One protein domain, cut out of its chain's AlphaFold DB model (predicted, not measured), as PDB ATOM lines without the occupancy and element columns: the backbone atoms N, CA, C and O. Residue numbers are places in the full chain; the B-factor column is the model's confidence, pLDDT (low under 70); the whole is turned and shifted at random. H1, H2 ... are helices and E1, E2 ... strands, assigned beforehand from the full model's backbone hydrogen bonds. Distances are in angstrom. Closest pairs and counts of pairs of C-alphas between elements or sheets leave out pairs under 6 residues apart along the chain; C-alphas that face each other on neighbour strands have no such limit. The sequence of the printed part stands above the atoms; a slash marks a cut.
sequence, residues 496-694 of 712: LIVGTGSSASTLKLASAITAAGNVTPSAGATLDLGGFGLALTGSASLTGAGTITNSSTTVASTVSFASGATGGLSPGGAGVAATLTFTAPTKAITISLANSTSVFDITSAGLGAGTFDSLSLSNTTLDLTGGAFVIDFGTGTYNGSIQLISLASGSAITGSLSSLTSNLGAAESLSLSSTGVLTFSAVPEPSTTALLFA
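What this domain is: This is residues 496 to 694 of the 712 residues of the protein "PEP-CTERM protein-sorting domain-containing protein" of Verrucomicrobium sp. GAS474 (UniProt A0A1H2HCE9). The chain winds in stacked turns into a three-walled solenoid, with the strands of successive turns side by side in the walls, and residues 682 to 694, of which 686 to 694 belong to H1, stick out beyond its last turn. One wall is the parallel sheet E2 E5 E7 E9 E12 E15 E18, the second the parallel sheet E3 E6 E8 E10 E13 E16; the third is interrupted, with parallel strands E1 and E4 in the first turns and the parallel sheet E11 E14 E17 in the last. The printed part has 199 residues, with eighteen named strands, E1 to E18, then one named helix, H1; it is mostly strand, with under half of the residues in named elements. It is compact, with a radius of gyration of the C-alphas of 17.5 A, and spans 64 by 36 by 32 A.

Where its parts are: E1, residues 496 to 498, begins at C-alpha 496 (361.695, 214.267, 338.249). E2 is 506 to 509, E3 513 to 515, E4 519 to 521, E5 526 to 528, E6 533 to 536, E7 547 to 549, E8 557 to 561, E9 579 to 583 and E10 589 to 592. E11, residues 597 to 602, is 15.9 A long; E12 is 614 to 618 and E13 620 to 623. E14, residues 628 to 633, is 16.0 A long and E15, 642 to 647, 14.1 A. E16 is 652 to 654, E17 659 to 661 and E18 670 to 672. H1, residues 686 to 694, is 12.0 A long and ends at C-alpha 694 (359.078, 270.989, 323.721).

How they stand to each other: The sheet E2 E5 E7 E9 E12 E15 E18 is twisted; for instance, N 582 of E9 and O 616 of E12 are within hydrogen-bond range at 2.7 A. It forms a sandwich, two sheets face to face, with E3 E6 E8 E10 E13 E16, the facing parts 9.5 A centre to centre and the strands at 56 degrees. In the second sheet N 534 of E6 and O 558 of E8 are 2.8 A apart. E1 and E4 pair through N 520 and O 496, 2.7 A, and E11 and E14 through N 600 and O 630, 2.7 A. E14 and E17 have no N and O within hydrogen-bond range; their C-alphas 630 and 659 face each other at 5.7 A. Residues 542 to 543 pair, parallel, with 569 to 570. In H1 every O i to N i+4 pair is within range, and H1 is apart from E17.

The domain as a whole: The C-alphas farthest apart, of Ser 503 and Ala 694, are 66.2 A apart. The printed part has no cut. The links E8 to E9, E11 to E12 and E18 to H1 are long. Mean pLDDT of the printed part is 80.4; residues 572 to 575, 603 to 611, 635 to 643 and 656 to 689 are under 70.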
ATOM      1  N   LEU A 496     362.329 214.781 337.034       97.19
ATOM      2  CA  LEU A 496     361.695 214.267 338.249       97.19
ATOM      3  C   LEU A 496     360.176 214.345 338.103       97.19
ATOM      4  O   LEU A 496     359.637 215.436 338.013       97.19
ATOM      5  N   ILE A 497     359.467 213.222 338.166       96.19
ATOM      6  CA  ILE A 497     357.999 213.185 338.188       96.19
ATOM      7  C   ILE A 497     357.534 212.612 339.526       96.19
ATOM      8  O   ILE A 497     358.040 211.582 339.979       96.19
ATOM      9  N   VAL A 498     356.549 213.255 340.158       96.50
ATOM     10  CA  VAL A 498     355.963 212.801 341.427       96.50
ATOM     11  C   VAL A 498     354.471 212.556 341.242       96.50
ATOM     12  O   VAL A 498     353.715 213.477 340.954       96.50
ATOM     13  N   GLY A 499     354.045 211.314 341.452       93.75
ATOM     14  CA  GLY A 499     352.661 210.859 341.380       93.75
ATOM     15  C   GLY A 499     352.144 210.595 339.966       93.75
ATOM     16  O   GLY A 499     352.659 211.091 338.965       93.75
ATOM     17  N   THR A 500     351.081 209.797 339.888       89.81
ATOM     18  CA  THR A 500     350.420 209.394 338.633       89.81
ATOM     19  C   THR A 500     349.373 210.391 338.138       89.81
ATOM     20  O   THR A 500     348.790 210.183 337.080       89.81
ATOM     21  N   GLY A 501     349.071 211.432 338.920       87.69
ATOM     22  CA  GLY A 501     347.965 212.362 338.664       87.69
ATOM     23  C   GLY A 501     346.599 211.873 339.163       87.69
ATOM     24  O   GLY A 501     345.650 212.649 339.188       87.69
ATOM     25  N   SER A 502     346.490 210.606 339.577       87.38
ATOM     26  CA  SER A 502     345.242 210.003 340.070       87.38
ATOM     27  C   SER A 502     345.279 209.614 341.548       87.38
ATOM     28  O   SER A 502     344.233 209.447 342.166       87.38
ATOM     29  N   SER A 503     346.471 209.443 342.119       88.50
ATOM     30  CA  SER A 503     346.672 209.018 343.506       88.50
ATOM     31  C   SER A 503     347.588 209.984 344.246       88.50
ATOM     32  O   SER A 503     348.515 210.540 343.658       88.50
ATOM     33  N   ALA A 504     347.341 210.151 345.545       91.44
ATOM     34  CA  ALA A 504     348.191 210.965 346.398       91.44
ATOM     35  C   ALA A 504     349.560 210.294 346.592       91.44
ATOM     36  O   ALA A 504     349.655 209.184 347.125       91.44
ATOM     37  N   SER A 505     350.611 210.999 346.184       94.94
ATOM     38  CA  SER A 505     352.008 210.589 346.328       94.94
ATOM     39  C   SER A 505     352.792 211.710 346.989       94.94
ATOM     40  O   SER A 505     352.713 212.846 346.536       94.94
ATOM     41  N   THR A 506     353.584 211.396 348.013       96.69
ATOM     42  CA  THR A 506     354.475 212.374 348.653       96.69
ATOM     43  C   THR A 506     355.917 211.900 348.557       96.69
ATOM     44  O   THR A 506     356.246 210.820 349.054       96.69
ATOM     45  N   LEU A 507     356.769 212.722 347.943       97.56
ATOM     46  CA  LEU A 507     358.214 212.523 347.881       97.56
ATOM     47  C   LEU A 507     358.910 213.678 348.599       97.56
ATOM     48  O   LEU A 507     358.725 214.833 348.226       97.56
ATOM     49  N   LYS A 508     359.712 213.365 349.614       97.94
ATOM     50  CA  LYS A 508     360.456 214.339 350.410       97.94
ATOM     51  C   LYS A 508     361.937 214.345 350.054       97.94
ATOM     52  O   LYS A 508     362.568 213.294 350.023       97.94
ATOM     53  N   LEU A 509     362.528 215.516 349.857       97.88
ATOM     54  CA  LEU A 509     363.965 215.651 349.678       97.88
ATOM     55  C   LEU A 509     364.696 215.425 351.008       97.88
ATOM     56  O   LEU A 509     364.296 215.926 352.061       97.88
ATOM     57  N   ALA A 510     365.775 214.654 350.944       96.88
ATOM     58  CA  ALA A 510     366.694 214.371 352.042       96.88
ATOM     59  C   ALA A 510     368.105 214.948 351.796       96.88
ATOM     60  O   ALA A 510     368.993 214.795 352.632       96.88
ATOM     61  N   SER A 511     368.313 215.611 350.654       96.69
ATOM     62  CA  SER A 511     369.494 216.408 350.315       96.69
ATOM     63  C   SER A 511     369.108 217.494 349.308       96.69
ATOM     64  O   SER A 511     367.994 217.485 348.779       96.69
ATOM     65  N   ALA A 512     370.034 218.404 348.992       96.38
ATOM     66  CA  ALA A 512     369.870 219.268 347.826       96.38
ATOM     67  C   ALA A 512     369.840 218.429 346.536       96.38
ATOM     68  O   ALA A 512     370.538 217.415 346.444       96.38
ATOM     69  N   ILE A 513     369.034 218.849 345.560       97.12
ATOM     70  CA  ILE A 513     368.885 218.196 344.252       97.12
ATOM     71  C   ILE A 513     369.110 219.226 343.148       97.12
ATOM     72  O   ILE A 513     368.546 220.316 343.199       97.12
ATOM     73  N   THR A 514     369.890 218.860 342.131       96.88
ATOM     74  CA  THR A 514     370.005 219.619 340.876       96.88
ATOM     75  C   THR A 514     369.399 218.789 339.752       96.88
ATOM     76  O   THR A 514     369.798 217.640 339.584       96.88
ATOM     77  N   ALA A 515     368.456 219.341 338.995       96.69
ATOM     78  CA  ALA A 515     367.807 218.695 337.860       96.69
ATOM     79  C   ALA A 515     368.164 219.408 336.545       96.69
ATOM     80  O   ALA A 515     368.158 220.640 336.456       96.69
ATOM     81  N   ALA A 516     368.495 218.617 335.528       96.06
ATOM     82  CA  ALA A 516     368.720 219.070 334.156       96.06
ATOM     83  C   ALA A 516     367.512 218.802 333.241       96.06
ATOM     84  O   ALA A 516     367.433 219.370 332.154       96.06
ATOM     85  N   GLY A 517     366.567 217.966 333.683       94.44
ATOM     86  CA  GLY A 517     365.266 217.763 333.051       94.44
ATOM     87  C   GLY A 517     364.127 218.372 333.870       94.44
ATOM     88  O   GLY A 517     364.327 218.878 334.976       94.44
ATOM     89  N   ASN A 518     362.910 218.316 333.327       94.44
ATOM     90  CA  ASN A 518     361.741 218.909 333.974       94.44
ATOM     91  C   ASN A 518     361.412 218.240 335.312       94.44
ATOM     92  O   ASN A 518     361.508 217.022 335.461       94.44
ATOM     93  N   VAL A 519     360.952 219.049 336.262       96.75
ATOM     94  CA  VAL A 519     360.358 218.592 337.516       96.75
ATOM     95  C   VAL A 519     358.842 218.717 337.395       96.75
ATOM     96  O   VAL A 519     358.343 219.778 337.035       96.75
ATOM     97  N   THR A 520     358.099 217.654 337.681       95.62
ATOM     98  CA  THR A 520     356.650 217.576 337.484       95.62
ATOM     99  C   THR A 520     355.968 216.893 338.671       95.62
ATOM    100  O   THR A 520     355.748 215.677 338.659       95.62
ATOM    101  N   PRO A 521     355.613 217.631 339.734       95.62
ATOM    102  CA  PRO A 521     354.609 217.168 340.679       95.62
ATOM    103  C   PRO A 521     353.239 217.097 339.980       95.62
ATOM    104  O   PRO A 521     352.661 218.112 339.591       95.62
ATOM    105  N   SER A 522     352.719 215.884 339.804       94.75
ATOM    106  CA  SER A 522     351.414 215.623 339.190       94.75
ATOM    107  C   SER A 522     350.257 216.065 340.094       94.75
ATOM    108  O   SER A 522     350.425 216.254 341.300       94.75
ATOM    109  N   ALA A 523     349.051 216.172 339.529       91.94
ATOM    110  CA  ALA A 523     347.839 216.465 340.298       91.94
ATOM    111  C   ALA A 523     347.684 215.515 341.504       91.94
ATOM    112  O   ALA A 523     347.855 214.301 341.384       91.94
ATOM    113  N   GLY A 524     347.392 216.079 342.679       91.44
ATOM    114  CA  GLY A 524     347.266 215.325 343.935       91.44
ATOM    115  C   GLY A 524     348.589 214.850 344.554       91.44
ATOM    116  O   GLY A 524     348.572 214.304 345.656       91.44
ATOM    117  N   ALA A 525     349.731 215.067 343.897       95.81
ATOM    118  CA  ALA A 525     351.045 214.713 344.418       95.81
ATOM    119  C   ALA A 525     351.727 215.888 345.133       95.81
ATOM    120  O   ALA A 525     351.443 217.056 344.873       95.81
ATOM    121  N   THR A 526     352.651 215.566 346.038       97.31
ATOM    122  CA  THR A 526     353.435 216.521 346.822       97.31
ATOM    123  C   THR A 526     354.931 216.243 346.684       97.31
ATOM    124  O   THR A 526     355.400 215.160 347.034       97.31
ATOM    125  N   LEU A 527     355.688 217.242 346.233       97.81
ATOM    126  CA  LEU A 527     357.142 217.304 346.358       97.81
ATOM    127  C   LEU A 527     357.494 218.157 347.584       97.81
ATOM    128  O   LEU A 527     357.339 219.375 347.581       97.81
ATOM    129  N   ASP A 528     357.953 217.520 348.651       98.00
ATOM    130  CA  ASP A 528     358.365 218.190 349.882       98.00
ATOM    131  C   ASP A 528     359.872 218.458 349.870       98.00
ATOM    132  O   ASP A 528     360.675 217.535 349.859       98.00
ATOM    133  N   LEU A 529     360.278 219.723 349.899       97.94
ATOM    134  CA  LEU A 529     361.678 220.137 349.880       97.94
ATOM    135  C   LEU A 529     362.408 219.833 351.193       97.94
ATOM    136  O   LEU A 529     363.634 219.802 351.206       97.94
ATOM    137  N   GLY A 530     361.692 219.610 352.299       96.81
ATOM    138  CA  GLY A 530     362.281 219.119 353.545       96.81
ATOM    139  C   GLY A 530     363.404 219.976 354.145       96.81
ATOM    140  O   GLY A 530     364.200 219.449 354.917       96.81
ATOM    141  N   GLY A 531     363.483 221.272 353.829       97.00
ATOM    142  CA  GLY A 531     364.570 222.168 354.245       97.00
ATOM    143  C   GLY A 531     365.783 222.179 353.307       97.00
ATOM    144  O   GLY A 531     366.793 222.796 353.632       97.00
ATOM    145  N   PHE A 532     365.702 221.505 352.159       97.75
ATOM    146  CA  PHE A 532     366.748 221.460 351.137       97.75
ATOM    147  C   PHE A 532     366.403 222.322 349.917       97.75
ATOM    148  O   PHE A 532     365.277 222.808 349.774       97.75
ATOM    149  N   GLY A 533     367.401 222.537 349.056       96.81
ATOM    150  CA  GLY A 533     367.255 223.259 347.795       96.81
ATOM    151  C   GLY A 533     366.987 222.339 346.599       96.81
ATOM    152  O   GLY A 533     367.522 221.232 346.529       96.81
ATOM    153  N   LEU A 534     366.203 222.835 345.645       97.31
ATOM    154  CA  LEU A 534     366.011 222.280 344.308       97.31
ATOM    155  C   LEU A 534     366.573 223.274 343.282       97.31
ATOM    156  O   LEU A 534     366.099 224.404 343.196       97.31
ATOM    157  N   ALA A 535     367.575 222.873 342.510       96.69
ATOM    158  CA  ALA A 535     368.151 223.675 341.435       96.69
ATOM    159  C   ALA A 535     367.742 223.119 340.065       96.69
ATOM    160  O   ALA A 535     367.824 221.916 339.835       96.69
ATOM    161  N   LEU A 536     367.324 223.993 339.157       96.31
ATOM    162  CA  LEU A 536     366.961 223.698 337.773       96.31
ATOM    163  C   LEU A 536     368.024 224.304 336.856       96.31
ATOM    164  O   LEU A 536     368.405 225.462 337.024       96.31
ATOM    165  N   THR A 537     368.535 223.526 335.907       95.44
ATOM    166  CA  THR A 537     369.640 223.931 335.021       95.44
ATOM    167  C   THR A 537     369.272 223.758 333.552       95.44
ATOM    168  O   THR A 537     368.404 222.957 333.212       95.44
ATOM    169  N   GLY A 538     369.929 224.509 332.662       93.69
ATOM    170  CA  GLY A 538     369.655 224.435 331.225       93.69
ATOM    171  C   GLY A 538     368.192 224.757 330.909       93.69
ATOM    172  O   GLY A 538     367.684 225.799 331.315       93.69
ATOM    173  N   SER A 539     367.506 223.857 330.208       92.88
ATOM    174  CA  SER A 539     366.091 224.005 329.846       92.88
ATOM    175  C   SER A 539     365.116 223.381 330.855       92.88
ATOM    176  O   SER A 539     363.938 223.246 330.537       92.88
ATOM    177  N   ALA A 540     365.581 222.951 332.034       94.06
ATOM    178  CA  ALA A 540     364.734 222.315 333.040       94.06
ATOM    179  C   ALA A 540     363.653 223.270 333.563       94.06
ATOM    180  O   ALA A 540     363.959 224.291 334.180       94.06
ATOM    181  N   SER A 541     362.390 222.901 333.372       93.88
ATOM    182  CA  SER A 541     361.228 223.625 333.890       93.88
ATOM    183  C   SER A 541     360.610 222.904 335.080       93.88
ATOM    184  O   SER A 541     360.676 221.680 335.200       93.88
ATOM    185  N   LEU A 542     359.932 223.654 335.937       94.31
ATOM    186  CA  LEU A 542     359.024 223.103 336.925       94.31
ATOM    187  C   LEU A 542     357.593 223.189 336.393       94.31
ATOM    188  O   LEU A 542     357.081 224.260 336.084       94.31
ATOM    189  N   THR A 543     356.941 222.044 336.278       93.12
ATOM    190  CA  THR A 543     355.667 221.890 335.579       93.12
ATOM    191  C   THR A 543     354.659 221.087 336.408       93.12
ATOM    192  O   THR A 543     355.025 220.481 337.411       93.12
ATOM    193  N   GLY A 544     353.395 221.038 335.992       91.69
ATOM    194  CA  GLY A 544     352.377 220.164 336.578       91.69
ATOM    195  C   GLY A 544     351.499 220.811 337.651       91.69
ATOM    196  O   GLY A 544     351.706 221.944 338.076       91.69
ATOM    197  N   ALA A 545     350.489 220.052 338.078       92.12
ATOM    198  CA  ALA A 545     349.359 220.521 338.887       92.12
ATOM    199  C   ALA A 545     349.437 220.100 340.369       92.12
ATOM    200  O   ALA A 545     348.419 220.000 341.058       92.12
ATOM    201  N   GLY A 546     350.623 219.707 340.830       94.94
ATOM    202  CA  GLY A 546     350.842 219.217 342.183       94.94
ATOM    203  C   GLY A 546     351.204 220.312 343.183       94.94
ATOM    204  O   GLY A 546     351.114 221.515 342.927       94.94
ATOM    205  N   THR A 547     351.621 219.871 344.368       96.44
ATOM    206  CA  THR A 547     352.067 220.740 345.460       96.44
ATOM    207  C   THR A 547     353.573 220.624 345.663       96.44
ATOM    208  O   THR A 547     354.112 219.526 345.767       96.44
ATOM    209  N   ILE A 548     354.251 221.756 345.794       97.50
ATOM    210  CA  ILE A 548     355.586 221.871 346.365       97.50
ATOM    211  C   ILE A 548     355.439 222.409 347.776       97.50
ATOM    212  O   ILE A 548     354.769 223.417 348.007       97.50
ATOM    213  N   THR A 549     356.062 221.734 348.733       97.62
ATOM    214  CA  THR A 549     356.002 222.143 350.133       97.62
ATOM    215  C   THR A 549     357.369 222.197 350.783       97.62
ATOM    216  O   THR A 549     358.328 221.636 350.268       97.62
ATOM    217  N   ASN A 550     357.466 222.878 351.919       97.12
ATOM    218  CA  ASN A 550     358.591 222.737 352.829       97.12
ATOM    219  C   ASN A 550     358.072 222.332 354.208       97.12
ATOM    220  O   ASN A 550     357.599 223.169 354.979       97.12
ATOM    221  N   SER A 551     358.176 221.042 354.529       96.69
ATOM    222  CA  SER A 551     357.794 220.525 355.847       96.69
ATOM    223  C   SER A 551     358.819 220.811 356.951       96.69
ATOM    224  O   SER A 551     358.546 220.516 358.115       96.69
ATOM    225  N   SER A 552     359.998 221.358 356.625       96.06
ATOM    226  CA  SER A 552     361.022 221.659 357.627       96.06
ATOM    227  C   SER A 552     360.568 222.764 358.572       96.06
ATOM    228  O   SER A 552     360.180 223.849 358.149       96.06
ATOM    229  N   THR A 553     360.679 222.503 359.873       96.06
ATOM    230  CA  THR A 553     360.353 223.467 360.931       96.06
ATOM    231  C   THR A 553     361.522 224.383 361.280       96.06
ATOM    232  O   THR A 553     361.345 225.373 361.992       96.06
ATOM    233  N   THR A 554     362.723 224.083 360.782       96.06
ATOM    234  CA  THR A 554     363.968 224.746 361.190       96.06
ATOM    235  C   THR A 554     364.663 225.473 360.047       96.06
ATOM    236  O   THR A 554     365.247 226.527 360.291       96.06
ATOM    237  N   VAL A 555     364.551 224.981 358.811       96.12
ATOM    238  CA  VAL A 555     365.316 225.477 357.657       96.12
ATOM    239  C   VAL A 555     364.379 225.884 356.515       96.12
ATOM    240  O   VAL A 555     363.435 225.166 356.186       96.12
ATOM    241  N   ALA A 556     364.623 227.057 355.929       95.12
ATOM    242  CA  ALA A 556     363.941 227.504 354.714       95.12
ATOM    243  C   ALA A 556     364.463 226.745 353.485       95.12
ATOM    244  O   ALA A 556     365.618 226.333 353.461       95.12
ATOM    245  N   SER A 557     363.626 226.592 352.464       97.06
ATOM    246  CA  SER A 557     363.985 225.895 351.225       97.06
ATOM    247  C   SER A 557     364.036 226.851 350.040       97.06
ATOM    248  O   SER A 557     363.407 227.910 350.046       97.06
ATOM    249  N   THR A 558     364.750 226.455 348.988       96.75
ATOM    250  CA  THR A 558     364.876 227.253 347.764       96.75
ATOM    251  C   THR A 558     364.583 226.396 346.540       96.75
ATOM    252  O   THR A 558     365.101 225.291 346.429       96.75
ATOM    253  N   VAL A 559     363.786 226.914 345.611       96.50
ATOM    254  CA  VAL A 559     363.726 226.457 344.221       96.50
ATOM    255  C   VAL A 559     364.483 227.492 343.399       96.50
ATOM    256  O   VAL A 559     364.141 228.667 343.442       96.50
ATOM    257  N   SER A 560     365.546 227.101 342.708       95.19
ATOM    258  CA  SER A 560     366.414 228.035 341.982       95.19
ATOM    259  C   SER A 560     366.549 227.641 340.522       95.19
ATOM    260  O   SER A 560     366.719 226.466 340.218       95.19
ATOM    261  N   PHE A 561     366.504 228.621 339.631       93.25
ATOM    262  CA  PHE A 561     366.883 228.468 338.233       93.25
ATOM    263  C   PHE A 561     368.321 228.958 338.097       93.25
ATOM    264  O   PHE A 561     368.619 230.103 338.428       93.25
ATOM    265  N   ALA A 562     369.233 228.080 337.688       91.94
ATOM    266  CA  ALA A 562     370.645 228.416 337.574       91.94
ATOM    267  C   ALA A 562     370.873 229.531 336.542       91.94
ATOM    268  O   ALA A 562     370.087 229.716 335.615       91.94
ATOM    269  N   SER A 563     371.986 230.253 336.672       88.62
ATOM    270  CA  SER A 563     372.340 231.302 335.715       88.62
ATOM    271  C   SER A 563     372.382 230.755 334.283       88.62
ATOM    272  O   SER A 563     372.978 229.707 334.029       88.62
ATOM    273  N   GLY A 564     371.718 231.454 333.360       85.69
ATOM    274  CA  GLY A 564     371.584 231.024 331.967       85.69
ATOM    275  C   GLY A 564     370.561 229.910 331.723       85.69
ATOM    276  O   GLY A 564     370.416 229.485 330.579       85.69
ATOM    277  N   ALA A 565     369.837 229.442 332.749       89.25
ATOM    278  CA  ALA A 565     368.696 228.562 332.534       89.25
ATOM    279  C   ALA A 565     367.617 229.273 331.696       89.25
ATOM    280  O   ALA A 565     367.411 230.485 331.800       89.25
ATOM    281  N   THR A 566     366.941 228.504 330.848       88.62
ATOM    282  CA  THR A 566     365.825 228.957 330.001       88.62
ATOM    283  C   THR A 566     364.511 228.281 330.380       88.62
ATOM    284  O   THR A 566     363.494 228.495 329.727       88.62
ATOM    285  N   GLY A 567     364.548 227.397 331.380       87.94
ATOM    286  CA  GLY A 567     363.372 226.723 331.902       87.94
ATOM    287  C   GLY A 567     362.492 227.642 332.747       87.94
ATOM    288  O   GLY A 567     362.896 228.721 333.186       87.94
ATOM    289  N   GLY A 568     361.263 227.196 332.967       89.44
ATOM    290  CA  GLY A 568     360.175 228.022 333.463       89.44
ATOM    291  C   GLY A 568     359.277 227.352 334.497       89.44
ATOM    292  O   GLY A 568     359.618 226.325 335.084       89.44
ATOM    293  N   LEU A 569     358.115 227.958 334.711       90.38
ATOM    294  CA  LEU A 569     357.030 227.468 335.555       90.38
ATOM    295  C   LEU A 569     355.806 227.189 334.663       90.38
ATOM    296  O   LEU A 569     355.343 228.094 333.986       90.38
ATOM    297  N   SER A 570     355.252 225.974 334.664       89.06
ATOM    298  CA  SER A 570     354.062 225.643 333.849       89.06
ATOM    299  C   SER A 570     353.068 224.774 334.625       89.06
ATOM    300  O   SER A 570     353.244 223.555 334.681       89.06
ATOM    301  N   PRO A 571     352.008 225.347 335.224       80.44
ATOM    302  CA  PRO A 571     351.035 224.596 336.021       80.44
ATOM    303  C   PRO A 571     350.309 223.480 335.260       80.44
ATOM    304  O   PRO A 571     349.874 222.506 335.870       80.44
ATOM    305  N   GLY A 572     350.175 223.601 333.938       67.75
ATOM    306  CA  GLY A 572     349.344 222.725 333.114       67.75
ATOM    307  C   GLY A 572     350.088 222.002 331.994       67.75
ATOM    308  O   GLY A 572     351.216 222.341 331.631       67.75
ATOM    309  N   GLY A 573     349.410 220.985 331.459       64.75
ATOM    310  CA  GLY A 573     349.614 220.485 330.101       64.75
ATOM    311  C   GLY A 573     348.496 221.006 329.192       64.75
ATOM    312  O   GLY A 573     347.465 221.472 329.678       64.75
ATOM    313  N   ALA A 574     348.681 220.913 327.876       57.69
ATOM    314  CA  ALA A 574     347.743 221.466 326.900       57.69
ATOM    315  C   ALA A 574     346.277 221.050 327.171       57.69
ATOM    316  O   ALA A 574     345.943 219.864 327.153       57.69
ATOM    317  N   GLY A 575     345.400 222.037 327.385       63.16
ATOM    318  CA  GLY A 575     343.939 221.863 327.388       63.16
ATOM    319  C   GLY A 575     343.235 221.664 328.740       63.16
ATOM    320  O   GLY A 575     342.010 221.565 328.743       63.16
ATOM    321  N   VAL A 576     343.938 221.642 329.882       73.69
ATOM    322  CA  VAL A 576     343.300 221.587 331.218       73.69
ATOM    323  C   VAL A 576     343.916 222.629 332.145       73.69
ATOM    324  O   VAL A 576     345.115 222.582 332.392       73.69
ATOM    325  N   ALA A 577     343.089 223.533 332.681       79.62
ATOM    326  CA  ALA A 577     343.507 224.501 333.687       79.62
ATOM    327  C   ALA A 577     344.019 223.772 334.926       79.62
ATOM    328  O   ALA A 577     343.332 222.914 335.488       79.62
ATOM    329  N   ALA A 578     345.214 224.139 335.357       86.25
ATOM    330  CA  ALA A 578     345.876 223.497 336.470       86.25
ATOM    331  C   ALA A 578     346.473 224.512 337.443       86.25
ATOM    332  O   ALA A 578     346.729 225.666 337.117       86.25
ATOM    333  N   THR A 579     346.670 224.089 338.688       89.31
ATOM    334  CA  THR A 579     347.267 224.941 339.719       89.31
ATOM    335  C   THR A 579     348.537 224.298 340.240       89.31
ATOM    336  O   THR A 579     348.481 223.224 340.833       89.31
ATOM    337  N   LEU A 580     349.666 224.980 340.067       91.12
ATOM    338  CA  LEU A 580     350.913 224.625 340.729       91.12
ATOM    339  C   LEU A 580     350.935 225.328 342.083       91.12
ATOM    340  O   LEU A 580     350.887 226.558 342.161       91.12
ATOM    341  N   THR A 581     350.970 224.548 343.158       94.00
ATOM    342  CA  THR A 581     350.851 225.082 344.519       94.00
ATOM    343  C   THR A 581     352.190 225.062 345.231       94.00
ATOM    344  O   THR A 581     352.832 224.024 345.294       94.00
ATOM    345  N   PHE A 582     352.576 226.175 345.841       94.88
ATOM    346  CA  PHE A 582     353.684 226.285 346.781       94.88
ATOM    347  C   PHE A 582     353.138 226.595 348.169       94.88
ATOM    348  O   PHE A 582     352.385 227.554 348.354       94.88
ATOM    349  N   THR A 583     353.512 225.791 349.158       93.94
ATOM    350  CA  THR A 583     353.048 225.972 350.534       93.94
ATOM    351  C   THR A 583     354.151 225.701 351.546       93.94
ATOM    352  O   THR A 583     354.850 224.701 351.480       93.94
ATOM    353  N   ALA A 584     354.320 226.586 352.517       92.00
ATOM    354  CA  ALA A 584     355.328 226.441 353.560       92.00
ATOM    355  C   ALA A 584     354.678 226.654 354.934       92.00
ATOM    356  O   ALA A 584     354.542 227.793 355.376       92.00
ATOM    357  N   PRO A 585     354.272 225.594 355.655       88.38
ATOM    358  CA  PRO A 585     353.542 225.749 356.916       88.38
ATOM    359  C   PRO A 585     354.315 226.509 358.002       88.38
ATOM    360  O   PRO A 585     353.709 227.127 358.870       88.38
ATOM    361  N   THR A 586     355.650 226.439 357.979       90.75
ATOM    362  CA  THR A 586     356.502 227.015 359.031       90.75
ATOM    363  C   THR A 586     357.674 227.814 358.471       90.75
ATOM    364  O   THR A 586     357.818 228.991 358.798       90.75
ATOM    365  N   LYS A 587     358.512 227.211 357.621       94.12
ATOM    366  CA  LYS A 587     359.674 227.872 357.013       94.12
ATOM    367  C   LYS A 587     359.464 228.110 355.529       94.12
ATOM    368  O   LYS A 587     359.119 227.185 354.799       94.12
ATOM    369  N   ALA A 588     359.709 229.350 355.113       91.62
ATOM    370  CA  ALA A 588     359.400 229.827 353.774       91.62
ATOM    371  C   ALA A 588     360.109 229.037 352.663       91.62
ATOM    372  O   ALA A 588     361.179 228.449 352.869       91.62
ATOM    373  N   ILE A 589     359.504 229.069 351.476       93.81
ATOM    374  CA  ILE A 589     360.135 228.672 350.215       93.81
ATOM    375  C   ILE A 589     360.555 229.946 349.480       93.81
ATOM    376  O   ILE A 589     359.782 230.895 349.413       93.81
ATOM    377  N   THR A 590     361.759 229.976 348.915       94.12
ATOM    378  CA  THR A 590     362.182 231.027 347.973       94.12
ATOM    379  C   THR A 590     362.275 230.447 346.567       94.12
ATOM    380  O   THR A 590     362.982 229.466 346.373       94.12
ATOM    381  N   ILE A 591     361.595 231.036 345.588       91.88
ATOM    382  CA  ILE A 591     361.747 230.726 344.162       91.88
ATOM    383  C   ILE A 591     362.677 231.790 343.574       91.88
ATOM    384  O   ILE A 591     362.270 232.939 343.484       91.88
ATOM    385  N   SER A 592     363.914 231.445 343.218       92.62
ATOM    386  CA  SER A 592     364.932 232.398 342.747       92.62
ATOM    387  C   SER A 592     365.270 232.186 341.277       92.62
ATOM    388  O   SER A 592     365.554 231.062 340.862       92.62
ATOM    389  N   LEU A 593     365.285 233.270 340.498       84.06
ATOM    390  CA  LEU A 593     365.610 233.220 339.070       84.06
ATOM    391  C   LEU A 593     367.098 233.450 338.750       84.06
ATOM    392  O   LEU A 593     367.462 233.315 337.595       84.06
ATOM    393  N   ALA A 594     367.957 233.824 339.703       80.38
ATOM    394  CA  ALA A 594     369.428 233.942 339.582       80.38
ATOM    395  C   ALA A 594     370.028 234.280 338.183       80.38
ATOM    396  O   ALA A 594     370.940 233.600 337.704       80.38
ATOM    397  N   ASN A 595     369.578 235.358 337.527       76.31
ATOM    398  CA  ASN A 595     370.013 235.756 336.171       76.31
ATOM    399  C   ASN A 595     369.657 234.773 335.038       76.31
ATOM    400  O   ASN A 595     370.376 234.661 334.044       76.31
ATOM    401  N   SER A 596     368.558 234.045 335.190       78.94
ATOM    402  CA  SER A 596     367.923 233.226 334.155       78.94
ATOM    403  C   SER A 596     366.758 233.977 333.506       78.94
ATOM    404  O   SER A 596     366.290 234.991 334.031       78.94
ATOM    405  N   THR A 597     366.301 233.494 332.350       77.69
ATOM    406  CA  THR A 597     365.002 233.887 331.794       77.69
ATOM    407  C   THR A 597     364.043 232.740 332.043       77.69
ATOM    408  O   THR A 597     364.176 231.692 331.416       77.69
ATOM    409  N   SER A 598     363.093 232.932 332.954       77.88
ATOM    410  CA  SER A 598     362.061 231.941 333.233       77.88
ATOM    411  C   SER A 598     360.748 232.344 332.598       77.88
ATOM    412  O   SER A 598     360.274 233.466 332.782       77.88
ATOM    413  N   VAL A 599     360.167 231.403 331.865       81.31
ATOM    414  CA  VAL A 599     358.864 231.567 331.226       81.31
ATOM    415  C   VAL A 599     357.787 230.951 332.116       81.31
ATOM    416  O   VAL A 599     357.928 229.829 332.591       81.31
ATOM    417  N   PHE A 600     356.726 231.693 332.397       82.00
ATOM    418  CA  PHE A 600     355.498 231.173 332.968       82.00
ATOM    419  C   PHE A 600     354.538 230.873 331.821       82.00
ATOM    420  O   PHE A 600     353.905 231.794 331.298       82.00
ATOM    421  N   ASP A 601     354.488 229.608 331.411       77.56
ATOM    422  CA  ASP A 601     353.682 229.164 330.276       77.56
ATOM    423  C   ASP A 601     352.235 228.910 330.710       77.56
ATOM    424  O   ASP A 601     351.962 228.127 331.624       77.56
ATOM    425  N   ILE A 602     351.291 229.541 330.012       73.25
ATOM    426  CA  ILE A 602     349.851 229.338 330.194       73.25
ATOM    427  C   ILE A 602     349.341 228.588 328.970       73.25
ATOM    428  O   ILE A 602     349.041 229.180 327.928       73.25
ATOM    429  N   THR A 603     349.258 227.265 329.080       69.56
ATOM    430  CA  THR A 603     349.014 226.373 327.931       69.56
ATOM    431  C   THR A 603     347.588 225.829 327.872       69.56
ATOM    432  O   THR A 603     347.220 225.155 326.905       69.56
ATOM    433  N   SER A 604     346.739 226.155 328.852       66.75
ATOM    434  CA  SER A 604     345.310 225.830 328.857       66.75
ATOM    435  C   SER A 604     344.519 226.649 327.813       66.75
ATOM    436  O   SER A 604     343.725 227.527 328.153       66.75
ATOM    437  N   ALA A 605     344.739 226.405 326.518       53.28
ATOM    438  CA  ALA A 605     343.979 227.046 325.450       53.28
ATOM    439  C   ALA A 605     342.525 226.536 325.451       53.28
ATOM    440  O   ALA A 605     342.274 225.357 325.206       53.28
ATOM    441  N   GLY A 606     341.559 227.427 325.690       55.03
ATOM    442  CA  GLY A 606     340.161 227.184 325.320       55.03
ATOM    443  C   GLY A 606     339.212 226.679 326.407       55.03
ATOM    444  O   GLY A 606     338.145 226.171 326.068       55.03
ATOM    445  N   LEU A 607     339.522 226.841 327.691       52.28
ATOM    446  CA  LEU A 607     338.491 226.658 328.712       52.28
ATOM    447  C   LEU A 607     337.710 227.969 328.882       52.28
ATOM    448  O   LEU A 607     338.288 229.051 328.814       52.28
ATOM    449  N   GLY A 608     336.384 227.877 329.009       57.22
ATOM    450  CA  GLY A 608     335.490 229.036 329.107       57.22
ATOM    451  C   GLY A 608     335.843 229.993 330.254       57.22
ATOM    452  O   GLY A 608     336.759 229.752 331.036       57.22
ATOM    453  N   ALA A 609     335.098 231.096 330.362       58.78
ATOM    454  CA  ALA A 609     335.338 232.122 331.378       58.78
ATOM    455  C   ALA A 609     335.547 231.513 332.784       58.78
ATOM    456  O   ALA A 609     334.626 230.915 333.341       58.78
ATOM    457  N   GLY A 610     336.749 231.686 333.353       59.84
ATOM    458  CA  GLY A 610     337.044 231.380 334.759       59.84
ATOM    459  C   GLY A 610     337.946 230.176 335.065       59.84
ATOM    460  O   GLY A 610     338.160 229.899 336.242       59.84
ATOM    461  N   THR A 611     338.504 229.473 334.079       67.69
ATOM    462  CA  THR A 611     339.439 228.349 334.320       67.69
ATOM    463  C   THR A 611     340.765 228.579 333.606       67.69
ATOM    464  O   THR A 611     340.846 228.416 332.391       67.69
ATOM    465  N   PHE A 612     341.798 228.939 334.368       74.06
ATOM    466  CA  PHE A 612     343.137 229.249 333.864       74.06
ATOM    467  C   PHE A 612     344.204 228.496 334.652       74.06
ATOM    468  O   PHE A 612     343.984 228.135 335.812       74.06
ATOM    469  N   ASP A 613     345.367 228.311 334.031       80.00
ATOM    470  CA  ASP A 613     346.565 227.902 334.753       80.00
ATOM    471  C   ASP A 613     346.924 228.952 335.811       80.00
ATOM    472  O   ASP A 613     346.925 230.156 335.537       80.00
ATOM    473  N   SER A 614     347.210 228.507 337.035       84.81
ATOM    474  CA  SER A 614     347.536 229.411 338.137       84.81
ATOM    475  C   SER A 614     348.703 228.924 338.994       84.81
ATOM    476  O   SER A 614     348.971 227.730 339.140       84.81
ATOM    477  N   LEU A 615     349.408 229.890 339.571       86.31
ATOM    478  CA  LEU A 615     350.461 229.712 340.555       86.31
ATOM    479  C   LEU A 615     349.923 230.130 341.925       86.31
ATOM    480  O   LEU A 615     349.611 231.298 342.151       86.31
ATOM    481  N   SER A 616     349.818 229.189 342.857       89.31
ATOM    482  CA  SER A 616     349.356 229.460 344.220       89.31
ATOM    483  C   SER A 616     350.546 229.509 345.171       89.31
ATOM    484  O   SER A 616     351.274 228.530 345.284       89.31
ATOM    485  N   LEU A 617     350.763 230.636 345.848       89.38
ATOM    486  CA  LEU A 617     351.898 230.868 346.739       89.38
ATOM    487  C   LEU A 617     351.415 231.109 348.172       89.38
ATOM    488  O   LEU A 617     350.745 232.107 348.456       89.38
ATOM    489  N   SER A 618     351.837 230.262 349.108       90.81
ATOM    490  CA  SER A 618     351.595 230.409 350.548       90.81
ATOM    491  C   SER A 618     352.904 230.340 351.333       90.81
ATOM    492  O   SER A 618     353.655 229.371 351.192       90.81
ATOM    493  N   ASN A 619     353.196 231.375 352.134       88.69
ATOM    494  CA  ASN A 619     354.481 231.565 352.821       88.69
ATOM    495  C   ASN A 619     355.691 231.349 351.885       88.69
ATOM    496  O   ASN A 619     356.661 230.665 352.218       88.69
ATOM    497  N   THR A 620     355.583 231.858 350.656       88.38
ATOM    498  CA  THR A 620     356.572 231.656 349.591       88.38
ATOM    499  C   THR A 620     357.000 233.001 349.012       88.38
ATOM    500  O   THR A 620     356.162 233.844 348.692       88.38
ATOM    501  N   THR A 621     358.307 233.206 348.867       89.06
ATOM    502  CA  THR A 621     358.892 234.369 348.197       89.06
ATOM    503  C   THR A 621     359.227 234.012 346.753       89.06
ATOM    504  O   THR A 621     360.024 233.110 346.523       89.06
ATOM    505  N   LEU A 622     358.650 234.716 345.781       85.94
ATOM    506  CA  LEU A 622     359.082 234.683 344.383       85.94
ATOM    507  C   LEU A 622     360.087 235.818 344.156       85.94
ATOM    508  O   LEU A 622     359.712 236.988 344.122       85.94
ATOM    509  N   ASP A 623     361.363 235.470 344.040       86.69
ATOM    510  CA  ASP A 623     362.474 236.398 343.884       86.69
ATOM    511  C   ASP A 623     362.918 236.513 342.422       86.69
ATOM    512  O   ASP A 623     363.584 235.641 341.857       86.69
ATOM    513  N   LEU A 624     362.542 237.639 341.822       82.00
ATOM    514  CA  LEU A 624     362.837 238.009 340.443       82.00
ATOM    515  C   LEU A 624     364.158 238.781 340.317       82.00
ATOM    516  O   LEU A 624     364.507 239.222 339.224       82.00
ATOM    517  N   THR A 625     364.893 239.012 341.412       81.44
ATOM    518  CA  THR A 625     366.127 239.802 341.347       81.44
ATOM    519  C   THR A 625     367.185 239.128 340.467       81.44
ATOM    520  O   THR A 625     367.451 237.930 340.549       81.44
ATOM    521  N   GLY A 626     367.764 239.915 339.559       75.44
ATOM    522  CA  GLY A 626     368.774 239.461 338.602       75.44
ATOM    523  C   GLY A 626     368.230 238.716 337.377       75.44
ATOM    524  O   GLY A 626     368.882 238.738 336.341       75.44
ATOM    525  N   GLY A 627     367.046 238.099 337.446       76.56
ATOM    526  CA  GLY A 627     366.446 237.333 336.346       76.56
ATOM    527  C   GLY A 627     365.401 238.091 335.524       76.56
ATOM    528  O   GLY A 627     364.958 239.182 335.874       76.56
ATOM    529  N   ALA A 628     364.986 237.467 334.424       78.06
ATOM    530  CA  ALA A 628     363.835 237.857 333.626       78.06
ATOM    531  C   ALA A 628     362.683 236.877 333.883       78.06
ATOM    532  O   ALA A 628     362.860 235.667 333.766       78.06
ATOM    533  N   PHE A 629     361.503 237.394 334.219       80.56
ATOM    534  CA  PHE A 629     360.280 236.599 334.341       80.56
ATOM    535  C   PHE A 629     359.349 236.989 333.206       80.56
ATOM    536  O   PHE A 629     358.891 238.130 333.138       80.56
ATOM    537  N   VAL A 630     359.133 236.053 332.290       79.31
ATOM    538  CA  VAL A 630     358.292 236.212 331.106       79.31
ATOM    539  C   VAL A 630     357.010 235.447 331.364       79.31
ATOM    540  O   VAL A 630     357.066 234.298 331.766       79.31
ATOM    541  N   ILE A 631     355.856 236.055 331.133       80.25
ATOM    542  CA  ILE A 631     354.580 235.331 331.112       80.25
ATOM    543  C   ILE A 631     354.247 235.105 329.643       80.25
ATOM    544  O   ILE A 631     354.148 236.092 328.911       80.25
ATOM    545  N   ASP A 632     354.115 233.845 329.228       78.69
ATOM    546  CA  ASP A 632     353.757 233.476 327.860       78.69
ATOM    547  C   ASP A 632     352.332 232.919 327.818       78.69
ATOM    548  O   ASP A 632     351.976 231.940 328.481       78.69
ATOM    549  N   PHE A 633     351.500 233.585 327.027       72.56
ATOM    550  CA  PHE A 633     350.154 233.139 326.723       72.56
ATOM    551  C   PHE A 633     350.229 232.408 325.391       72.56
ATOM    552  O   PHE A 633     350.484 233.032 324.354       72.56
ATOM    553  N   GLY A 634     349.989 231.094 325.425       71.50
ATOM    554  CA  GLY A 634     349.940 230.274 324.222       71.50
ATOM    555  C   GLY A 634     348.927 230.795 323.194       71.50
ATOM    556  O   GLY A 634     348.222 231.782 323.393       71.50
ATOM    557  N   THR A 635     348.793 230.107 322.063       69.12
ATOM    558  CA  THR A 635     347.963 230.556 320.926       69.12
ATOM    559  C   THR A 635     346.439 230.505 321.172       69.12
ATOM    560  O   THR A 635     345.664 230.437 320.220       69.12
ATOM    561  N   GLY A 636     345.988 230.468 322.429       65.06
ATOM    562  CA  GLY A 636     344.581 230.412 322.812       65.06
ATOM    563  C   GLY A 636     343.921 231.790 322.879       65.06
ATOM    564  O   GLY A 636     344.564 232.798 323.147       65.06
ATOM    565  N   THR A 637     342.605 231.836 322.659       65.25
ATOM    566  CA  THR A 637     341.783 233.001 323.017       65.25
ATOM    567  C   THR A 637     341.396 232.894 324.490       65.25
ATOM    568  O   THR A 637     340.747 231.922 324.881       65.25
ATOM    569  N   TYR A 638     341.763 233.887 325.296       65.44
ATOM    570  CA  TYR A 638     341.426 233.956 326.716       65.44
ATOM    571  C   TYR A 638     340.259 234.933 326.895       65.44
ATOM    572  O   TYR A 638     340.282 236.036 326.366       65.44
ATOM    573  N   ASN A 639     339.190 234.532 327.587       64.38
ATOM    574  CA  ASN A 639     338.026 235.396 327.800       64.38
ATOM    575  C   ASN A 639     337.744 235.545 329.301       64.38
ATOM    576  O   ASN A 639     337.526 234.549 329.992       64.38
ATOM    577  N   GLY A 640     337.732 236.788 329.792       66.38
ATOM    578  CA  GLY A 640     337.454 237.140 331.188       66.38
ATOM    579  C   GLY A 640     338.681 237.596 331.987       66.38
ATOM    580  O   GLY A 640     339.773 237.772 331.452       66.38
ATOM    581  N   SER A 641     338.489 237.825 333.291       61.28
ATOM    582  CA  SER A 641     339.578 238.172 334.212       61.28
ATOM    583  C   SER A 641     340.428 236.943 334.532       61.28
ATOM    584  O   SER A 641     339.898 235.919 334.963       61.28
ATOM    585  N   ILE A 642     341.744 237.069 334.364       66.25
ATOM    586  CA  ILE A 642     342.703 235.983 334.572       66.25
ATOM    587  C   ILE A 642     343.437 236.212 335.897       66.25
ATOM    588  O   ILE A 642     344.160 237.200 336.049       66.25
ATOM    589  N   GLN A 643     343.273 235.290 336.850       69.56
ATOM    590  CA  GLN A 643     344.060 235.262 338.085       69.56
ATOM    591  C   GLN A 643     345.217 234.271 337.925       69.56
ATOM    592  O   GLN A 643     345.052 233.073 338.142       69.56
ATOM    593  N   LEU A 644     346.392 234.777 337.549       74.25
ATOM    594  CA  LEU A 644     347.572 233.935 337.319       74.25
ATOM    595  C   LEU A 644     348.320 233.578 338.597       74.25
ATOM    596  O   LEU A 644     348.871 232.488 338.697       74.25
ATOM    597  N   ILE A 645     348.368 234.495 339.564       77.44
ATOM    598  CA  ILE A 645     349.118 234.305 340.805       77.44
ATOM    599  C   ILE A 645     348.189 234.568 341.986       77.44
ATOM    600  O   ILE A 645     347.663 235.672 342.160       77.44
ATOM    601  N   SER A 646     347.998 233.540 342.807       78.25
ATOM    602  CA  SER A 646     347.286 233.625 344.076       78.25
ATOM    603  C   SER A 646     348.290 233.743 345.216       78.25
ATOM    604  O   SER A 646     349.120 232.860 345.412       78.25
ATOM    605  N   LEU A 647     348.236 234.844 345.961       77.19
ATOM    606  CA  LEU A 647     349.112 235.106 347.103       77.19
ATOM    607  C   LEU A 647     348.331 234.947 348.413       77.19
ATOM    608  O   LEU A 647     347.382 235.691 348.665       77.19
ATOM    609  N   ALA A 648     348.759 234.017 349.266       79.25
ATOM    610  CA  ALA A 648     348.281 233.873 350.640       79.25
ATOM    611  C   ALA A 648     349.205 234.585 351.651       79.25
ATOM    612  O   ALA A 648     350.229 235.171 351.292       79.25
ATOM    613  N   SER A 649     348.829 234.552 352.936       72.00
ATOM    614  CA  SER A 649     349.592 235.175 354.029       72.00
ATOM    615  C   SER A 649     351.059 234.717 354.046       72.00
ATOM    616  O   SER A 649     351.352 233.533 353.883       72.00
ATOM    617  N   GLY A 650     351.976 235.667 354.245       74.50
ATOM    618  CA  GLY A 650     353.421 235.418 354.295       74.50
ATOM    619  C   GLY A 650     354.105 235.264 352.932       74.50
ATOM    620  O   GLY A 650     355.322 235.110 352.896       74.50
ATOM    621  N   SER A 651     353.366 235.314 351.821       81.06
ATOM    622  CA  SER A 651     353.955 235.297 350.478       81.06
ATOM    623  C   SER A 651     354.388 236.690 350.027       81.06
ATOM    624  O   SER A 651     353.737 237.689 350.337       81.06
ATOM    625  N   ALA A 652     355.476 236.759 349.263       82.38
ATOM    626  CA  ALA A 652     356.012 238.005 348.718       82.38
ATOM    627  C   ALA A 652     356.540 237.794 347.296       82.38
ATOM    628  O   ALA A 652     356.968 236.698 346.943       82.38
ATOM    629  N   ILE A 653     356.544 238.855 346.493       80.44
ATOM    630  CA  ILE A 653     357.263 238.914 345.218       80.44
ATOM    631  C   ILE A 653     358.314 240.013 345.370       80.44
ATOM    632  O   ILE A 653     357.968 241.131 345.753       80.44
ATOM    633  N   THR A 654     359.583 239.702 345.119       82.12
ATOM    634  CA  THR A 654     360.696 240.666 345.161       82.12
ATOM    635  C   THR A 654     361.323 240.822 343.778       82.12
ATOM    636  O   THR A 654     361.322 239.883 342.991       82.12
ATOM    637  N   GLY A 655     361.864 242.003 343.464       72.94
ATOM    638  CA  GLY A 655     362.411 242.319 342.134       72.94
ATOM    639  C   GLY A 655     361.391 242.947 341.172       72.94
ATOM    640  O   GLY A 655     360.313 243.374 341.586       72.94
ATOM    641  N   SER A 656     361.759 243.047 339.892       67.25
ATOM    642  CA  SER A 656     360.947 243.676 338.841       67.25
ATOM    643  C   SER A 656     360.656 242.688 337.718       67.25
ATOM    644  O   SER A 656     361.497 241.856 337.383       67.25
ATOM    645  N   LEU A 657     359.475 242.806 337.109       64.75
ATOM    646  CA  LEU A 657     359.159 242.077 335.884       64.75
ATOM    647  C   LEU A 657     359.973 242.675 334.728       64.75
ATOM    648  O   LEU A 657     359.888 243.877 334.476       64.75
ATOM    649  N   SER A 658     360.743 241.847 334.026       62.56
ATOM    650  CA  SER A 658     361.564 242.285 332.892       62.56
ATOM    651  C   SER A 658     360.740 242.559 331.633       62.56
ATOM    652  O   SER A 658     361.051 243.478 330.880       62.56
ATOM    653  N   SER A 659     359.702 241.755 331.382       64.06
ATOM    654  CA  SER A 659     358.879 241.838 330.174       64.06
ATOM    655  C   SER A 659     357.585 241.040 330.323       64.06
ATOM    656  O   SER A 659     357.601 239.922 330.829       64.06
ATOM    657  N   LEU A 660     356.482 241.583 329.811       62.88
ATOM    658  CA  LEU A 660     355.220 240.871 329.619       62.88
ATOM    659  C   LEU A 660     355.004 240.694 328.114       62.88
ATOM    660  O   LEU A 660     354.806 241.687 327.414       62.88
ATOM    661  N   THR A 661     355.028 239.457 327.623       59.25
ATOM    662  CA  THR A 661     354.677 239.147 326.231       59.25
ATOM    663  C   THR A 661     353.263 238.584 326.224       59.25
ATOM    664  O   THR A 661     353.052 237.383 326.328       59.25
ATOM    665  N   SER A 662     352.265 239.465 326.172       58.41
ATOM    666  CA  SER A 662     350.863 239.050 326.143       58.41
ATOM    667  C   SER A 662     350.320 239.035 324.716       58.41
ATOM    668  O   SER A 662     350.305 240.076 324.064       58.41
ATOM    669  N   ASN A 663     349.766 237.901 324.281       55.56
ATOM    670  CA  ASN A 663     348.858 237.833 323.123       55.56
ATOM    671  C   ASN A 663     347.405 238.196 323.497       55.56
ATOM    672  O   ASN A 663     346.486 237.983 322.707       55.56
ATOM    673  N   LEU A 664     347.204 238.714 324.713       58.50
ATOM    674  CA  LEU A 664     345.906 239.081 325.263       58.50
ATOM    675  C   LEU A 664     345.265 240.212 324.437       58.50
ATOM    676  O   LEU A 664     345.928 241.193 324.084       58.50
ATOM    677  N   GLY A 665     343.974 240.090 324.129       56.22
ATOM    678  CA  GLY A 665     343.210 241.138 323.457       56.22
ATOM    679  C   GLY A 665     342.968 242.353 324.363       56.22
ATOM    680  O   GLY A 665     343.138 242.305 325.578       56.22
ATOM    681  N   ALA A 666     342.497 243.465 323.787       51.66
ATOM    682  CA  ALA A 666     342.281 244.740 324.491       51.66
ATOM    683  C   ALA A 666     341.259 244.709 325.660       51.66
ATOM    684  O   ALA A 666     341.022 245.743 326.282       51.66
ATOM    685  N   ALA A 667     340.633 243.563 325.952       51.25
ATOM    686  CA  ALA A 667     339.604 243.392 326.981       51.25
ATOM    687  C   ALA A 667     340.062 242.562 328.199       51.25
ATOM    688  O   ALA A 667     339.253 242.279 329.082       51.25
ATOM    689  N   GLU A 668     341.329 242.158 328.262       55.00
ATOM    690  CA  GLU A 668     341.813 241.196 329.256       55.00
ATOM    691  C   GLU A 668     342.601 241.895 330.376       55.00
ATOM    692  O   GLU A 668     343.539 242.653 330.141       55.00
ATOM    693  N   SER A 669     342.193 241.657 331.625       57.47
ATOM    694  CA  SER A 669     342.838 242.208 332.819       57.47
ATOM    695  C   SER A 669     343.664 241.129 333.520       57.47
ATOM    696  O   SER A 669     343.095 240.130 333.975       57.47
ATOM    697  N   LEU A 670     344.969 241.356 333.673       61.22
ATOM    698  CA  LEU A 670     345.826 240.562 334.552       61.22
ATOM    699  C   LEU A 670     345.679 241.063 335.994       61.22
ATOM    700  O   LEU A 670     345.967 242.228 336.270       61.22
ATOM    701  N   SER A 671     345.239 240.201 336.915       61.88
ATOM    702  CA  SER A 671     345.113 240.549 338.334       61.88
ATOM    703  C   SER A 671     346.017 239.695 339.228       61.88
ATOM    704  O   SER A 671     346.228 238.503 339.002       61.88
ATOM    705  N   LEU A 672     346.557 240.336 340.268       63.69
ATOM    706  CA  LEU A 672     347.267 239.702 341.378       63.69
ATOM    707  C   LEU A 672     346.359 239.784 342.597       63.69
ATOM    708  O   LEU A 672     345.783 240.836 342.870       63.69
ATOM    709  N   SER A 673     346.217 238.691 343.334       52.84
ATOM    710  CA  SER A 673     345.176 238.598 344.359       52.84
ATOM    711  C   SER A 673     345.499 239.276 345.699       52.84
ATOM    712  O   SER A 673     344.686 239.173 346.616       52.84
ATOM    713  N   SER A 674     346.658 239.930 345.877       55.06
ATOM    714  CA  SER A 674     347.019 240.571 347.156       55.06
ATOM    715  C   SER A 674     347.999 241.753 347.031       55.06
ATOM    716  O   SER A 674     348.453 242.087 345.942       55.06
ATOM    717  N   THR A 675     348.322 242.378 348.176       47.72
ATOM    718  CA  THR A 675     349.138 243.593 348.418       47.72
ATOM    719  C   THR A 675     350.584 243.581 347.890       47.72
ATOM    720  O   THR A 675     351.366 244.467 348.236       47.72
ATOM    721  N   GLY A 676     350.979 242.593 347.087       47.19
ATOM    722  CA  GLY A 676     352.271 242.586 346.408       47.19
ATOM    723  C   GLY A 676     352.311 243.661 345.322       47.19
ATOM    724  O   GLY A 676     351.518 243.632 344.384       47.19
ATOM    725  N   VAL A 677     353.231 244.619 345.435       49.81
ATOM    726  CA  VAL A 677     353.448 245.622 344.385       49.81
ATOM    727  C   VAL A 677     354.335 245.002 343.307       49.81
ATOM    728  O   VAL A 677     355.548 244.904 343.478       49.81
ATOM    729  N   LEU A 678     353.742 244.599 342.182       54.28
ATOM    730  CA  LEU A 678     354.498 244.290 340.969       54.28
ATOM    731  C   LEU A 678     354.938 245.617 340.341       54.28
ATOM    732  O   LEU A 678     354.135 246.362 339.781       54.28
ATOM    733  N   THR A 679     356.218 245.954 340.499       50.91
ATOM    734  CA  THR A 679     356.806 247.124 339.842       50.91
ATOM    735  C   THR A 679     357.246 246.728 338.440       50.91
ATOM    736  O   THR A 679     358.200 245.973 338.250       50.91
ATOM    737  N   PHE A 680     356.538 247.239 337.439       55.03
ATOM    738  CA  PHE A 680     357.030 247.254 336.067       55.03
ATOM    739  C   PHE A 680     358.121 248.321 335.990       55.03
ATOM    740  O   PHE A 680     357.906 249.440 336.467       55.03
ATOM    741  N   SER A 681     359.290 248.012 335.418       52.09
ATOM    742  CA  SER A 681     360.247 249.076 335.119       52.09
ATOM    743  C   SER A 681     359.557 250.019 334.141       52.09
ATOM    744  O   SER A 681     359.193 249.588 333.045       52.09
ATOM    745  N   ALA A 682     359.303 251.260 334.553       44.97
ATOM    746  CA  ALA A 682     358.648 252.232 333.697       44.97
ATOM    747  C   ALA A 682     359.427 252.315 332.382       44.97
ATOM    748  O   ALA A 682     360.582 252.747 332.366       44.97
ATOM    749  N   VAL A 683     358.807 251.875 331.284       47.41
ATOM    750  CA  VAL A 683     359.272 252.246 329.950       47.41
ATOM    751  C   VAL A 683     359.253 253.772 329.958       47.41
ATOM    752  O   VAL A 683     358.192 254.326 330.257       47.41
ATOM    753  N   PRO A 684     360.382 254.467 329.725       48.12
ATOM    754  CA  PRO A 684     360.381 255.919 329.693       48.12
ATOM    755  C   PRO A 684     359.296 256.360 328.717       48.12
ATOM    756  O   PRO A 684     359.389 256.063 327.525       48.12
ATOM    757  N   GLU A 685     358.231 256.990 329.218       47.94
ATOM    758  CA  GLU A 685     357.161 257.437 328.339       47.94
ATOM    759  C   GLU A 685     357.788 258.390 327.312       47.94
ATOM    760  O   GLU A 685     358.403 259.384 327.726       47.94
ATOM    761  N   PRO A 686     357.628 258.150 325.995       56.91
ATOM    762  CA  PRO A 686     358.165 259.041 324.964       56.91
ATOM    763  C   PRO A 686     357.724 260.501 325.166       56.91
ATOM    764  O   PRO A 686     358.399 261.437 324.738       56.91
ATOM    765  N   SER A 687     356.596 260.698 325.855       62.41
ATOM    766  CA  SER A 687     355.990 261.985 326.176       62.41
ATOM    767  C   SER A 687     356.835 262.840 327.124       62.41
ATOM    768  O   SER A 687     356.875 264.048 326.929       62.41
ATOM    769  N   THR A 688     357.527 262.279 328.120       61.06
ATOM    770  CA  THR A 688     358.187 263.090 329.167       61.06
ATOM    771  C   THR A 688     359.467 263.745 328.668       61.06
ATOM    772  O   THR A 688     359.696 264.928 328.920       61.06
ATOM    773  N   THR A 689     360.264 263.031 327.872       67.38
ATOM    774  CA  THR A 689     361.412 263.618 327.169       67.38
ATOM    775  C   THR A 689     360.945 264.560 326.064       67.38
ATOM    776  O   THR A 689     361.473 265.664 325.953       67.38
ATOM    777  N   ALA A 690     359.910 264.195 325.296       70.56
ATOM    778  CA  ALA A 690     359.350 265.075 324.270       70.56
ATOM    779  C   ALA A 690     358.765 266.378 324.853       70.56
ATOM    780  O   ALA A 690     358.985 267.441 324.282       70.56
ATOM    781  N   LEU A 691     358.087 266.332 326.004       76.19
ATOM    782  CA  LEU A 691     357.568 267.503 326.724       76.19
ATOM    783  C   LEU A 691     358.691 268.353 327.317       76.19
ATOM    784  O   LEU A 691     358.597 269.578 327.279       76.19
ATOM    785  N   LEU A 692     359.767 267.735 327.813       81.31
ATOM    786  CA  LEU A 692     360.953 268.459 328.268       81.31
ATOM    787  C   LEU A 692     361.610 269.216 327.103       81.31
ATOM    788  O   LEU A 692     361.909 270.402 327.232       81.31
ATOM    789  N   PHE A 693     361.779 268.565 325.946       82.00
ATOM    790  CA  PHE A 693     362.336 269.198 324.748       82.00
ATOM    791  C   PHE A 693     361.387 270.239 324.138       82.00
ATOM    792  O   PHE A 693     361.849 271.297 323.716       82.00
ATOM    793  N   ALA A 694     360.073 270.006 324.149       81.25
ATOM    794  CA  ALA A 694     359.078 270.989 323.721       81.25
ATOM    795  C   ALA A 694     359.050 272.208 324.659       81.25
ATOM    796  O   ALA A 694     359.024 273.347 324.195       81.25
TER     797      ALA A 694